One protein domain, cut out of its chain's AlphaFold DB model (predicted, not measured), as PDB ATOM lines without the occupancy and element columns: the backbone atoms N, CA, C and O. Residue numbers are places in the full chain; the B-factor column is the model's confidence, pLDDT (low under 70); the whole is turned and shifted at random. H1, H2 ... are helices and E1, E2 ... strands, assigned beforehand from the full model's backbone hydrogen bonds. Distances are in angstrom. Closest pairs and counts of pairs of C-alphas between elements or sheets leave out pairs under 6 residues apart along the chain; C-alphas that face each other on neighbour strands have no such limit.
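Overview. This is residues 9 to 49 of the 71 residues of an uncharacterized protein of Madurella mycetomatis (UniProt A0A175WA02). The model has the outline of a T: a two-stranded hairpin, E1 and E2, makes the stem, and two helices, H1 and H2, set nearly end to end in one line, make the bar. The turn of the hairpin, with residues 24 to 29, sticks out at the far end of the stem, and residues 44 to 49 of H2 stick out at one end of the bar. The printed part has 41 residues with two named helices and two named strands, in the order H1, E1, E2, H2; the sheet, E1 - E2, is antiparallel and the class is mixed, helices and strands. The whole is loose, with a radius of gyration of the C-alphas of 12.4 A, and flat, with spans of 32 by 30 by 11 A.

Arrangement. E1, residues 20 to 25, and E2, residues 28 to 33, are antiparallel neighbours and form a hairpin, with 155 degrees between their directions. The C-alphas of Lys 24 and Lys 29 face each other at 4.4 A. N 23 and O 30 are within hydrogen-bond range at 2.9 A, as are N 30 and O 23 at 2.8 A. H1, residues 9 to 15, and H2, residues 37 to 49, are close but not clearly touching; their closest C-alphas, those of Glu 15 and Thr 39, are 6.1 A apart. They run the same way at a shallow tilt of 14 degrees. H1 and E2 are apart, and so are E1 and H2. In H1 and H2 every O i to N i+4 pair is within hydrogen-bond range.

Along the chain. E1 is 16.8 A long, from C-alpha 20 at (-50.364, 20.780, -7.757), and E2 is 16.6 A long. H2 measures 18.6 A and ends with C-alpha 49 at (-44.942, 45.416, -3.874). H1 measures 9.9 A and begins with C-alpha 9 at (-34.995, 16.944, -7.112).

Size, cuts and confidence. The two C-alphas farthest apart are those of Arg 9 and Asn 27, at 35.0 A. The printed part has no cut, and its three links, H1 to E1, E1 to E2 and E2 to H2, are tight. The mean pLDDT of the printed part is 92.3, and residues 48 to 49 are under 70.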
ATOM      1  N   ARG A   9     -33.834  17.080  -6.218       94.55
ATOM      2  CA  ARG A   9     -34.995  16.944  -7.112       94.55
ATOM      3  C   ARG A   9     -36.278  17.460  -6.468       94.55
ATOM      4  O   ARG A   9     -37.045  18.151  -7.134       94.55
ATOM      5  N   ILE A  10     -36.502  17.161  -5.188       93.63
ATOM      6  CA  ILE A  10     -37.673  17.641  -4.446       93.63
ATOM      7  C   ILE A  10     -37.639  19.168  -4.340       93.63
ATOM      8  O   ILE A  10     -38.639  19.813  -4.650       93.63
ATOM      9  N   LYS A  11     -36.491  19.758  -3.978       92.90
ATOM     10  CA  LYS A  11     -36.323  21.220  -3.939       92.90
ATOM     11  C   LYS A  11     -36.629  21.853  -5.294       92.90
ATOM     12  O   LYS A  11     -37.458  22.754  -5.359       92.90
ATOM     13  N   ALA A  12     -36.059  21.320  -6.376       94.13
ATOM     14  CA  ALA A  12     -36.319  21.819  -7.725       94.13
ATOM     15  C   ALA A  12     -37.808  21.725  -8.115       94.13
ATOM     16  O   ALA A  12     -38.359  22.657  -8.697       94.13
ATOM     17  N   ALA A  13     -38.488  20.628  -7.765       94.06
ATOM     18  CA  ALA A  13     -39.913  20.457  -8.049       94.06
ATOM     19  C   ALA A  13     -40.801  21.447  -7.273       94.06
ATOM     20  O   ALA A  13     -41.804  21.925  -7.812       94.06
ATOM     21  N   LEU A  14     -40.437  21.757  -6.023       95.17
ATOM     22  CA  LEU A  14     -41.133  22.734  -5.184       95.17
ATOM     23  C   LEU A  14     -40.900  24.173  -5.663       95.17
ATOM     24  O   LEU A  14     -41.861  24.938  -5.750       95.17
ATOM     25  N   GLU A  15     -39.670  24.533  -6.043       93.47
ATOM     26  CA  GLU A  15     -39.365  25.856  -6.605       93.47
ATOM     27  C   GLU A  15     -40.099  26.096  -7.934       93.47
ATOM     28  O   GLU A  15     -40.671  27.168  -8.154       93.47
ATOM     29  N   ALA A  16     -40.159  25.073  -8.796       94.15
ATOM     30  CA  ALA A  16     -40.878  25.121 -10.068       94.15
ATOM     31  C   ALA A  16     -42.413  25.177  -9.909       94.15
ATOM     32  O   ALA A  16     -43.124  25.486 -10.866       94.15
ATOM     33  N   GLY A  17     -42.951  24.884  -8.717       93.30
ATOM     34  CA  GLY A  17     -44.395  24.789  -8.492       93.30
ATOM     35  C   GLY A  17     -45.047  23.634  -9.261       93.30
ATOM     36  O   GLY A  17     -46.205  23.727  -9.682       93.30
ATOM     37  N   SER A  18     -44.301  22.549  -9.474       93.10
ATOM     38  CA  SER A  18     -44.765  21.383 -10.238       93.10
ATOM     39  C   SER A  18     -45.762  20.527  -9.453       93.10
ATOM     40  O   SER A  18     -46.555  19.796 -10.044       93.10
ATOM     41  N   VAL A  19     -45.756  20.629  -8.122       94.97
ATOM     42  CA  VAL A  19     -46.668  19.888  -7.247       94.97
ATOM     43  C   VAL A  19     -47.975  20.664  -7.098       94.97
ATOM     44  O   VAL A  19     -48.056  21.653  -6.367       94.97
ATOM     45  N   LYS A  20     -49.016  20.204  -7.797       96.18
ATOM     46  CA  LYS A  20     -50.364  20.780  -7.757       96.18
ATOM     47  C   LYS A  20     -51.345  19.798  -7.139       96.18
ATOM     48  O   LYS A  20     -51.291  18.602  -7.410       96.18
ATOM     49  N   PHE A  21     -52.267  20.313  -6.343       96.94
ATOM     50  CA  PHE A  21     -53.327  19.531  -5.722       96.94
ATOM     51  C   PHE A  21     -54.636  20.310  -5.748       96.94
ATOM     52  O   PHE A  21     -54.653  21.508  -6.019       96.94
ATOM     53  N   HIS A  22     -55.744  19.624  -5.496       97.56
ATOM     54  CA  HIS A  22     -57.049  20.261  -5.430       97.56
ATOM     55  C   HIS A  22     -57.606  20.178  -4.020       97.56
ATOM     56  O   HIS A  22     -57.631  19.102  -3.430       97.56
ATOM     57  N   ILE A  23     -58.109  21.302  -3.523       96.89
ATOM     58  CA  ILE A  23     -58.970  21.339  -2.345       96.89
ATOM     59  C   ILE A  23     -60.405  21.440  -2.858       96.89
ATOM     60  O   ILE A  23     -60.712  22.321  -3.661       96.89
ATOM     61  N   LYS A  24     -61.279  20.525  -2.433       97.55
ATOM     62  CA  LYS A  24     -62.711  20.560  -2.749       97.55
ATOM     63  C   LYS A  24     -63.501  20.722  -1.454       97.55
ATOM     64  O   LYS A  24     -63.302  19.942  -0.529       97.55
ATOM     65  N   ALA A  25     -64.398  21.703  -1.408       97.29
ATOM     66  CA  ALA A  25     -65.333  21.902  -0.302       97.29
ATOM     67  C   ALA A  25     -66.720  22.223  -0.871       97.29
ATOM     68  O   ALA A  25     -66.902  23.217  -1.577       97.29
ATOM     69  N   GLY A  26     -67.694  21.345  -0.610       95.68
ATOM     70  CA  GLY A  26     -69.011  21.407  -1.246       95.68
ATOM     71  C   GLY A  26     -68.908  21.403  -2.777       95.68
ATOM     72  O   GLY A  26     -68.285  20.517  -3.372       95.68
ATOM     73  N   ASN A  27     -69.493  22.428  -3.399       96.17
ATOM     74  CA  ASN A  27     -69.501  22.612  -4.853       96.17
ATOM     75  C   ASN A  27     -68.282  23.382  -5.383       96.17
ATOM     76  O   ASN A  27     -68.137  23.532  -6.594       96.17
ATOM     77  N   ALA A  28     -67.396  23.855  -4.504       97.10
ATOM     78  CA  ALA A  28     -66.213  24.608  -4.897       97.10
ATOM     79  C   ALA A  28     -64.962  23.717  -4.954       97.10
ATOM     80  O   ALA A  28     -64.781  22.801  -4.145       97.10
ATOM     81  N   LYS A  29     -64.089  23.995  -5.929       97.40
ATOM     82  CA  LYS A  29     -62.813  23.309  -6.159       97.40
ATOM     83  C   LYS A  29     -61.733  24.348  -6.450       97.40
ATOM     84  O   LYS A  29     -61.864  25.113  -7.400       97.40
ATOM     85  N   TRP A  30     -60.650  24.327  -5.681       97.51
ATOM     86  CA  TRP A  30     -59.492  25.198  -5.873       97.51
ATOM     87  C   TRP A  30     -58.267  24.371  -6.222       97.51
ATOM     88  O   TRP A  30     -57.986  23.368  -5.568       97.51
ATOM     89  N   GLN A  31     -57.535  24.794  -7.248       96.86
ATOM     90  CA  GLN A  31     -56.215  24.254  -7.539       96.86
ATOM     91  C   GLN A  31     -55.179  25.005  -6.704       96.86
ATOM     92  O   GLN A  31     -55.033  26.221  -6.817       96.86
ATOM     93  N   CYS A  32     -54.440  24.269  -5.891       95.69
ATOM     94  CA  CYS A  32     -53.370  24.765  -5.046       95.69
ATOM     95  C   CYS A  32     -52.024  24.283  -5.594       95.69
ATOM     96  O   CYS A  32     -51.923  23.197  -6.164       95.69
ATOM     97  N   THR A  33     -50.987  25.102  -5.435       96.29
ATOM     98  CA  THR A  33     -49.605  24.750  -5.793       96.29
ATOM     99  C   THR A  33     -48.779  24.715  -4.520       96.29
ATOM    100  O   THR A  33     -48.785  25.689  -3.768       96.29
ATOM    101  N   LEU A  34     -48.090  23.606  -4.274       95.61
ATOM    102  CA  LEU A  34     -47.161  23.486  -3.160       95.61
ATOM    103  C   LEU A  34     -45.827  24.131  -3.549       95.61
ATOM    104  O   LEU A  34     -45.309  23.889  -4.638       95.61
ATOM    105  N   LEU A  35     -45.292  24.956  -2.654       94.59
ATOM    106  CA  LEU A  35     -44.025  25.666  -2.813       94.59
ATOM    107  C   LEU A  35     -43.158  25.420  -1.581       94.59
ATOM    108  O   LEU A  35     -43.676  25.141  -0.497       94.59
ATOM    109  N   ASP A  36     -41.847  25.570  -1.731       93.86
ATOM    110  CA  ASP A  36     -40.953  25.675  -0.586       93.86
ATOM    111  C   ASP A  36     -41.121  27.039   0.112       93.86
ATOM    112  O   ASP A  36     -41.684  27.998  -0.434       93.86
ATOM    113  N   ARG A  37     -40.605  27.137   1.340       92.76
ATOM    114  CA  ARG A  37     -40.748  28.343   2.161       92.76
ATOM    115  C   ARG A  37     -40.069  29.565   1.536       92.76
ATOM    116  O   ARG A  37     -40.662  30.638   1.561       92.76
ATOM    117  N   ALA A  38     -38.878  29.434   0.951       92.56
ATOM    118  CA  ALA A  38     -38.168  30.582   0.388       92.56
ATOM    119  C   ALA A  38     -38.879  31.120  -0.862       92.56
ATOM    120  O   ALA A  38     -39.029  32.332  -1.028       92.56
ATOM    121  N   THR A  39     -39.380  30.239  -1.731       92.69
ATOM    122  CA  THR A  39     -40.172  30.660  -2.898       92.69
ATOM    123  C   THR A  39     -41.515  31.255  -2.504       92.69
ATOM    124  O   THR A  39     -41.940  32.232  -3.122       92.69
ATOM    125  N   HIS A  40     -42.172  30.718  -1.472       93.21
ATOM    126  CA  HIS A  40     -43.396  31.311  -0.938       93.21
ATOM    127  C   HIS A  40     -43.161  32.749  -0.458       93.21
ATOM    128  O   HIS A  40     -43.873  33.650  -0.898       93.21
ATOM    129  N   GLU A  41     -42.138  32.985   0.370       93.82
ATOM    130  CA  GLU A  41     -41.838  34.329   0.878       93.82
ATOM    131  C   GLU A  41     -41.452  35.301  -0.245       93.82
ATOM    132  O   GLU A  41     -41.964  36.417  -0.280       93.82
ATOM    133  N   ARG A  42     -40.651  34.869  -1.232       91.35
ATOM    134  CA  ARG A  42     -40.348  35.693  -2.419       91.35
ATOM    135  C   ARG A  42     -41.611  36.073  -3.194       91.35
ATOM    136  O   ARG A  42     -41.806  37.240  -3.514       91.35
ATOM    137  N   LYS A  43     -42.491  35.106  -3.487       89.05
ATOM    138  CA  LYS A  43     -43.748  35.369  -4.215       89.05
ATOM    139  C   LYS A  43     -44.706  36.248  -3.417       89.05
ATOM    140  O   LYS A  43     -45.425  37.053  -4.005       89.05
ATOM    141  N   LYS A  44     -44.730  36.087  -2.094       90.02
ATOM    142  CA  LYS A  44     -45.509  36.929  -1.189       90.02
ATOM    143  C   LYS A  44     -44.991  38.369  -1.209       90.02
ATOM    144  O   LYS A  44     -45.804  39.265  -1.386       90.02
ATOM    145  N   ALA A  45     -43.677  38.579  -1.123       88.51
ATOM    146  CA  ALA A  45     -43.062  39.906  -1.204       88.51
ATOM    147  C   ALA A  45     -43.396  40.617  -2.528       88.51
ATOM    148  O   ALA A  45     -43.950  41.708  -2.501       88.51
ATOM    149  N   VAL A  46     -43.222  39.938  -3.672       85.65
ATOM    150  CA  VAL A  46     -43.560  40.495  -5.001       85.65
ATOM    151  C   VAL A  46     -45.029  40.930  -5.100       85.65
ATOM    152  O   VAL A  46     -45.351  41.927  -5.746       85.65
ATOM    153  N   ARG A  47     -45.943  40.193  -4.456       78.34
ATOM    154  CA  ARG A  47     -47.362  40.570  -4.397       78.34
ATOM    155  C   ARG A  47     -47.606  41.799  -3.527       78.34
ATOM    156  O   ARG A  47     -48.456  42.599  -3.888       78.34
ATOM    157  N   THR A  48     -46.885  41.946  -2.420       65.62
ATOM    158  CA  THR A  48     -46.981  43.125  -1.548       65.62
ATOM    159  C   THR A  48     -46.496  44.390  -2.256       65.62
ATOM    160  O   THR A  48     -47.131  45.432  -2.128       65.62
ATOM    161  N   ASP A  49     -45.433  44.292  -3.061       60.08
ATOM    162  CA  ASP A  49     -44.942  45.416  -3.874       60.08
ATOM    163  C   ASP A  49     -45.888  45.773  -5.036       60.08
ATOM    164  O   ASP A  49     -45.879  46.892  -5.549       60.08
TER     165      ASP A  49